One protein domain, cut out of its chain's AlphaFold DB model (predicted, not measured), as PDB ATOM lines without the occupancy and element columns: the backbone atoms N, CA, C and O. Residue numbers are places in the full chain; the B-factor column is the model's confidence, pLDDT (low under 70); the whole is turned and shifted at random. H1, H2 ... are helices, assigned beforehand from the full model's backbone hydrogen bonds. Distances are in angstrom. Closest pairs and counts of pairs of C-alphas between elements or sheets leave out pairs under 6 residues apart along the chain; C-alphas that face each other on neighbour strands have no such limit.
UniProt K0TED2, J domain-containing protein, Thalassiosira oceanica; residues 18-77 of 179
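This is residues 18 to 77 of the 179 residues of the protein "J domain-containing protein" of Thalassiosira oceanica (UniProt K0TED2). Two helices, H1 and H3, make a loosely formed L, nearing each other at their last turns, while the long link of residues 32 to 48 folds back beside H1 to the short H2 at the start of H3. The tail after H3, residues 67 to 77, folds back beside H3. The printed part has 60 residues, with named helices H1, H2, H3 in that order and no named strand: all helix. It is compact, with a radius of gyration of the C-alphas of 11.5 A and spans of 32 by 24 by 18 A.

H1, residues 19 to 31, and H3, residues 55 to 66, are close but not clearly touching, about perpendicular at 83 degrees; their closest C-alphas, Met 30 and Met 65, are 7.1 A apart. H2, residues 49 to 53, and H3 only just touch, only at the corner, with 3 pairs of C-alphas within 8 A; the closest, Ala 52 and Trp 58, are 5.9 A apart. H3 touches H2 with residues 57 to 58 alone. H1 and H2 are apart. In H1, H2 and H3 every O i to N i+4 pair is within hydrogen-bond range.

H1 begins at C-alpha 19 (104.069, 87.597, 65.601) and is 18.2 A long. H2 is 6.0 A long. H3 is 16.7 A long and ends at C-alpha 66 (102.776, 98.361, 85.926).

The C-alphas farthest apart, His 18 and Asn 77, are 35.1 A apart. The printed part has no cut. The link H1 to H2 is long, H2 to H3 tight. Residues 71 to 77 are among the 14 under pLDDT 70.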
ATOM      1  N   HIS A  18     107.229  85.674  62.614       56.34
ATOM      2  CA  HIS A  18     105.888  85.338  63.054       56.34
ATOM      3  C   HIS A  18     105.587  86.042  64.386       56.34
ATOM      4  O   HIS A  18     106.269  85.810  65.378       56.34
ATOM      5  N   ASN A  19     104.541  86.877  64.407       65.50
ATOM      6  CA  ASN A  19     104.069  87.597  65.601       65.50
ATOM      7  C   ASN A  19     103.957  86.665  66.827       65.50
ATOM      8  O   ASN A  19     104.161  87.086  67.956       65.50
ATOM      9  N   LYS A  20     103.703  85.372  66.592       72.88
ATOM     10  CA  LYS A  20     103.609  84.345  67.626       72.88
ATOM     11  C   LYS A  20     104.876  84.228  68.476       72.88
ATOM     12  O   LYS A  20     104.758  84.289  69.689       72.88
ATOM     13  N   ASP A  21     106.058  84.079  67.886       72.56
ATOM     14  CA  ASP A  21     107.265  83.766  68.668       72.56
ATOM     15  C   ASP A  21     107.723  84.985  69.478       72.56
ATOM     16  O   ASP A  21     108.109  84.865  70.636       72.56
ATOM     17  N   THR A  22     107.569  86.184  68.907       76.25
ATOM     18  CA  THR A  22     107.776  87.446  69.631       76.25
ATOM     19  C   THR A  22     106.764  87.624  70.763       76.25
ATOM     20  O   THR A  22     107.133  88.042  71.854       76.25
ATOM     21  N   LEU A  23     105.492  87.282  70.537       77.69
ATOM     22  CA  LEU A  23     104.450  87.365  71.559       77.69
ATOM     23  C   LEU A  23     104.677  86.351  72.687       77.69
ATOM     24  O   LEU A  23     104.524  86.708  73.849       77.69
ATOM     25  N   VAL A  24     105.095  85.127  72.364       79.31
ATOM     26  CA  VAL A  24     105.452  84.095  73.350       79.31
ATOM     27  C   VAL A  24     106.671  84.518  74.160       79.31
ATOM     28  O   VAL A  24     106.612  84.458  75.382       79.31
ATOM     29  N   GLY A  25     107.726  85.021  73.514       78.12
ATOM     30  CA  GLY A  25     108.903  85.535  74.217       78.12
ATOM     31  C   GLY A  25     108.565  86.706  75.144       78.12
ATOM     32  O   GLY A  25     108.993  86.732  76.294       78.12
ATOM     33  N   ASN A  26     107.719  87.637  74.693       78.31
ATOM     34  CA  ASN A  26     107.247  88.731  75.540       78.31
ATOM     35  C   ASN A  26     106.422  88.218  76.727       78.31
ATOM     36  O   ASN A  26     106.598  88.703  77.838       78.31
ATOM     37  N   LEU A  27     105.539  87.236  76.519       78.81
ATOM     38  CA  LEU A  27     104.776  86.597  77.596       78.81
ATOM     39  C   LEU A  27     105.703  85.899  78.599       78.81
ATOM     40  O   LEU A  27     105.547  86.108  79.794       78.81
ATOM     41  N   GLN A  28     106.707  85.155  78.140       80.94
ATOM     42  CA  GLN A  28     107.690  84.521  79.024       80.94
ATOM     43  C   GLN A  28     108.431  85.543  79.893       80.94
ATOM     44  O   GLN A  28     108.540  85.340  81.096       80.94
ATOM     45  N   LEU A  29     108.859  86.668  79.312       79.19
ATOM     46  CA  LEU A  29     109.498  87.757  80.057       79.19
ATOM     47  C   LEU A  29     108.539  88.415  81.061       79.19
ATOM     48  O   LEU A  29     108.922  88.709  82.188       79.19
ATOM     49  N   MET A  30     107.277  88.633  80.675       73.62
ATOM     50  CA  MET A  30     106.269  89.232  81.559       73.62
ATOM     51  C   MET A  30     105.956  88.351  82.775       73.62
ATOM     52  O   MET A  30     105.691  88.870  83.858       73.62
ATOM     53  N   PHE A  31     106.003  87.030  82.601       75.31
ATOM     54  CA  PHE A  31     105.675  86.052  83.636       75.31
ATOM     55  C   PHE A  31     106.900  85.414  84.306       75.31
ATOM     56  O   PHE A  31     106.727  84.558  85.165       75.31
ATOM     57  N   GLU A  32     108.122  85.867  84.008       77.19
ATOM     58  CA  GLU A  32     109.369  85.320  84.569       77.19
ATOM     59  C   GLU A  32     109.388  85.335  86.107       77.19
ATOM     60  O   GLU A  32     109.895  84.419  86.748       77.19
ATOM     61  N   ARG A  33     108.779  86.361  86.715       71.44
ATOM     62  CA  ARG A  33     108.693  86.507  88.177       71.44
ATOM     63  C   ARG A  33     107.604  85.648  88.821       71.44
ATOM     64  O   ARG A  33     107.528  85.597  90.043       71.44
ATOM     65  N   ILE A  34     106.725  85.035  88.032       73.62
ATOM     66  CA  ILE A  34     105.537  84.333  88.516       73.62
ATOM     67  C   ILE A  34     105.762  82.837  88.324       73.62
ATOM     68  O   ILE A  34     105.430  82.261  87.292       73.62
ATOM     69  N   GLU A  35     106.307  82.199  89.358       69.94
ATOM     70  CA  GLU A  35     106.764  80.800  89.320       69.94
ATOM     71  C   GLU A  35     105.678  79.787  88.921       69.94
ATOM     72  O   GLU A  35     105.979  78.694  88.444       69.94
ATOM     73  N   TYR A  36     104.401  80.129  89.106       73.31
ATOM     74  CA  TYR A  36     103.285  79.222  88.841       73.31
ATOM     75  C   TYR A  36     102.641  79.384  87.453       73.31
ATOM     76  O   TYR A  36     101.806  78.552  87.084       73.31
ATOM     77  N   VAL A  37     102.993  80.420  86.679       76.12
ATOM     78  CA  VAL A  37     102.526  80.598  85.293       76.12
ATOM     79  C   VAL A  37     103.641  80.160  84.350       76.12
ATOM     80  O   VAL A  37     104.573  80.910  84.083       76.12
ATOM     81  N   ASN A  38     103.538  78.940  83.823       77.81
ATOM     82  CA  ASN A  38     104.484  78.438  82.830       77.81
ATOM     83  C   ASN A  38     103.948  78.677  81.412       77.81
ATOM     84  O   ASN A  38     102.855  78.222  81.066       77.81
ATOM     85  N   ILE A  39     104.729  79.384  80.596       81.31
ATOM     86  CA  ILE A  39     104.472  79.563  79.168       81.31
ATOM     87  C   ILE A  39     105.529  78.773  78.409       81.31
ATOM     88  O   ILE A  39     106.706  79.141  78.359       81.31
ATOM     89  N   ASP A  40     105.094  77.678  77.797       79.06
ATOM     90  CA  ASP A  40     105.942  76.823  76.983       79.06
ATOM     91  C   ASP A  40     106.554  77.592  75.801       79.06
ATOM     92  O   ASP A  40     105.992  78.558  75.282       79.06
ATOM     93  N   ALA A  41     107.691  77.104  75.302       71.81
ATOM     94  CA  ALA A  41     108.385  77.711  74.165       71.81
ATOM     95  C   ALA A  41     107.523  77.797  72.890       71.81
ATOM     96  O   ALA A  41     107.849  78.554  71.977       71.81
ATOM     97  N   THR A  42     106.424  77.032  72.805       71.94
ATOM     98  CA  THR A  42     105.496  77.095  71.668       71.94
ATOM     99  C   THR A  42     104.267  77.980  71.888       71.94
ATOM    100  O   THR A  42     103.561  78.240  70.904       71.94
ATOM    101  N   GLY A  43     104.038  78.484  73.108       72.38
ATOM    102  CA  GLY A  43     102.920  79.363  73.463       72.38
ATOM    103  C   GLY A  43     101.560  78.674  73.555       72.38
ATOM    104  O   GLY A  43     100.528  79.310  73.332       72.38
ATOM    105  N   ARG A  44     101.528  77.365  73.801       76.56
ATOM    106  CA  ARG A  44     100.303  76.594  74.003       76.56
ATOM    107  C   ARG A  44      99.586  77.082  75.254       76.56
ATOM    108  O   ARG A  44     100.123  77.143  76.348       76.56
ATOM    109  N   PHE A  45      98.297  77.339  75.094       74.50
ATOM    110  CA  PHE A  45      97.427  77.780  76.181       74.50
ATOM    111  C   PHE A  45      97.168  76.716  77.258       74.50
ATOM    112  O   PHE A  45      96.624  77.055  78.296       74.50
ATOM    113  N   GLN A  46      97.526  75.446  77.048       72.38
ATOM    114  CA  GLN A  46      97.127  74.341  77.934       72.38
ATOM    115  C   GLN A  46      97.508  74.569  79.404       72.38
ATOM    116  O   GLN A  46      96.683  74.320  80.283       72.38
ATOM    117  N   ASP A  47      98.698  75.115  79.650       68.50
ATOM    118  CA  ASP A  47      99.235  75.267  81.004       68.50
ATOM    119  C   ASP A  47      98.799  76.572  81.678       68.50
ATOM    120  O   ASP A  47      98.653  76.622  82.900       68.50
ATOM    121  N   TRP A  48      98.519  77.619  80.894       79.56
ATOM    122  CA  TRP A  48      98.239  78.953  81.427       79.56
ATOM    123  C   TRP A  48      96.804  79.463  81.190       79.56
ATOM    124  O   TRP A  48      96.418  80.508  81.717       79.56
ATOM    125  N   ILE A  49      95.959  78.711  80.473       82.38
ATOM    126  CA  ILE A  49      94.562  79.089  80.188       82.38
ATOM    127  C   ILE A  49      93.723  79.264  81.453       82.38
ATOM    128  O   ILE A  49      92.874  80.147  81.489       82.38
ATOM    129  N   LYS A  50      93.981  78.472  82.504       81.00
ATOM    130  CA  LYS A  50      93.267  78.577  83.788       81.00
ATOM    131  C   LYS A  50      93.476  79.955  84.434       81.00
ATOM    132  O   LYS A  50      92.541  80.513  84.996       81.00
ATOM    133  N   TYR A  51      94.673  80.522  84.281       77.75
ATOM    134  CA  TYR A  51      95.026  81.852  84.777       77.75
ATOM    135  C   TYR A  51      94.472  82.955  83.871       77.75
ATOM    136  O   TYR A  51      93.951  83.949  84.365       77.75
ATOM    137  N   ALA A  52      94.519  82.765  82.548       79.19
ATOM    138  CA  ALA A  52      93.957  83.715  81.586       79.19
ATOM    139  C   ALA A  52      92.419  83.816  81.651       79.19
ATOM    140  O   ALA A  52      91.851  84.849  81.307       79.19
ATOM    141  N   GLN A  53      91.736  82.743  82.066       81.81
ATOM    142  CA  GLN A  53      90.281  82.722  82.252       81.81
ATOM    143  C   GLN A  53      89.828  83.432  83.532       81.81
ATOM    144  O   GLN A  53      88.682  83.880  83.602       81.81
ATOM    145  N   ASP A  54      90.697  83.551  84.534       82.50
ATOM    146  CA  ASP A  54      90.382  84.259  85.768       82.50
ATOM    147  C   ASP A  54      90.659  85.758  85.602       82.50
ATOM    148  O   ASP A  54      91.795  86.232  85.660       82.50
ATOM    149  N   ALA A  55      89.588  86.521  85.391       83.06
ATOM    150  CA  ALA A  55      89.675  87.955  85.158       83.06
ATOM    151  C   ALA A  55      90.283  88.735  86.336       83.06
ATOM    152  O   ALA A  55      90.849  89.804  86.112       83.06
ATOM    153  N   SER A  56      90.147  88.251  87.574       81.38
ATOM    154  CA  SER A  56      90.670  88.938  88.761       81.38
ATOM    155  C   SER A  56      92.181  88.779  88.833       81.38
ATOM    156  O   SER A  56      92.907  89.765  88.921       81.38
ATOM    157  N   ILE A  57      92.655  87.546  88.667       80.06
ATOM    158  CA  ILE A  57      94.086  87.236  88.654       80.06
ATOM    159  C   ILE A  57      94.757  87.897  87.464       80.06
ATOM    160  O   ILE A  57      95.806  88.507  87.616       80.06
ATOM    161  N   TRP A  58      94.146  87.831  86.281       80.38
ATOM    162  CA  TRP A  58      94.710  88.461  85.092       80.38
ATOM    163  C   TRP A  58      94.904  89.972  85.276       80.38
ATOM    164  O   TRP A  58      95.918  90.521  84.850       80.38
ATOM    165  N   LYS A  59      93.980  90.650  85.971       82.25
ATOM    166  CA  LYS A  59      94.132  92.068  86.331       82.25
ATOM    167  C   LYS A  59      95.260  92.298  87.333       82.25
ATOM    168  O   LYS A  59      96.014  93.249  87.159       82.25
ATOM    169  N   GLU A  60      95.392  91.451  88.351       80.31
ATOM    170  CA  GLU A  60      96.488  91.548  89.323       80.31
ATOM    171  C   GLU A  60      97.853  91.327  88.661       80.31
ATOM    172  O   GLU A  60      98.779  92.096  88.905       80.31
ATOM    173  N   LEU A  61      97.951  90.361  87.743       77.75
ATOM    174  CA  LEU A  61      99.153  90.097  86.952       77.75
ATOM    175  C   LEU A  61      99.532  91.305  86.083       77.75
ATOM    176  O   LEU A  61     100.687  91.726  86.093       77.75
ATOM    177  N   ILE A  62      98.562  91.920  85.393       78.81
ATOM    178  CA  ILE A  62      98.786  93.169  84.641       78.81
ATOM    179  C   ILE A  62      99.243  94.291  85.583       78.81
ATOM    180  O   ILE A  62     100.132  95.066  85.239       78.81
ATOM    181  N   GLN A  63      98.670  94.385  86.781       77.31
ATOM    182  CA  GLN A  63      99.037  95.426  87.736       77.31
ATOM    183  C   GLN A  63     100.461  95.239  88.282       77.31
ATOM    184  O   GLN A  63     101.173  96.224  88.464       77.31
ATOM    185  N   CYS A  64     100.919  93.999  88.471       73.69
ATOM    186  CA  CYS A  64     102.320  93.698  88.787       73.69
ATOM    187  C   CYS A  64     103.284  94.092  87.655       73.69
ATOM    188  O   CYS A  64     104.451  94.374  87.925       73.69
ATOM    189  N   MET A  65     102.818  94.142  86.401       69.38
ATOM    190  CA  MET A  65     103.624  94.658  85.289       69.38
ATOM    191  C   MET A  65     103.766  96.184  85.316       69.38
ATOM    192  O   MET A  65     104.788  96.704  84.876       69.38
ATOM    193  N   LEU A  66     102.746  96.901  85.798       75.25
ATOM    194  CA  LEU A  66     102.776  98.361  85.926       75.25
ATOM    195  C   LEU A  66     103.584  98.808  87.150       75.25
ATOM    196  O   LEU A  66     104.288  99.812  87.079       75.25
ATOM    197  N   ASP A  67     103.531  98.027  88.232       75.62
ATOM    198  CA  ASP A  67     104.197  98.311  89.502       75.62
ATOM    199  C   ASP A  67     105.149  97.160  89.894       75.62
ATOM    200  O   ASP A  67     104.751  96.241  90.617       75.62
ATOM    201  N   PRO A  68     106.437  97.199  89.494       65.88
ATOM    202  CA  PRO A  68     107.389  96.112  89.751       65.88
ATOM    203  C   PRO A  68     107.645  95.799  91.236       65.88
ATOM    204  O   PRO A  68     108.180  94.737  91.553       65.88
ATOM    205  N   GLN A  69     107.300  96.715  92.143       66.50
ATOM    206  CA  GLN A  69     107.447  96.561  93.598       66.50
ATOM    207  C   GLN A  69     106.217  95.928  94.271       66.50
ATOM    208  O   GLN A  69     106.221  95.724  95.481       66.50
ATOM    209  N   ARG A  70     105.154  95.636  93.515       70.19
ATOM    210  CA  ARG A  70     103.927  95.041  94.047       70.19
ATOM    211  C   ARG A  70     104.149  93.565  94.378       70.19
ATOM    212  O   ARG A  70     104.795  92.848  93.614       70.19
ATOM    213  N   GLU A  71     103.600  93.117  95.505       69.56
ATOM    214  CA  GLU A  71     103.635  91.702  95.876       69.56
ATOM    215  C   GLU A  71     102.923  90.848  94.823       69.56
ATOM    216  O   GLU A  71     101.908  91.254  94.247       69.56
ATOM    217  N   LEU A  72     103.500  89.679  94.544       68.88
ATOM    218  CA  LEU A  72     102.963  88.753  93.556       68.88
ATOM    219  C   LEU A  72     101.624  88.194  94.050       68.88
ATOM    220  O   LEU A  72     101.510  87.843  95.227       68.88
ATOM    221  N   PRO A  73     100.619  88.065  93.169       68.88
ATOM    222  CA  PRO A  73      99.320  87.555  93.571       68.88
ATOM    223  C   PRO A  73      99.435  86.103  94.036       68.88
ATOM    224  O   PRO A  73     100.056  85.264  93.372       68.88
ATOM    225  N   THR A  74      98.827  85.808  95.186       67.69
ATOM    226  CA  THR A  74      98.789  84.465  95.772       67.69
ATOM    227  C   THR A  74      98.142  83.496  94.797       67.69
ATOM    228  O   THR A  74      97.017  83.737  94.365       67.69
ATOM    229  N   ARG A  75      98.825  82.384  94.489       69.38
ATOM    230  CA  ARG A  75      98.332  81.334  93.587       69.38
ATOM    231  C   ARG A  75      96.935  80.871  94.015       69.38
ATOM    232  O   ARG A  75      96.787  80.335  95.116       69.38
ATOM    233  N   PRO A  76      95.922  81.003  93.149       68.31
ATOM    234  CA  PRO A  76      94.595  80.537  93.530       68.31
ATOM    235  C   PRO A  76      94.502  79.019  93.603       68.31
ATOM    236  O   PRO A  76      95.164  78.274  92.881       68.31
ATOM    237  N   ASN A  77      93.705  78.535  94.551       67.06
ATOM    238  CA  ASN A  77      93.579  77.110  94.834       67.06
ATOM    239  C   ASN A  77      92.625  76.443  93.827       67.06
ATOM    240  O   ASN A  77      91.467  76.158  94.136       67.06
TER     241      ASN A  77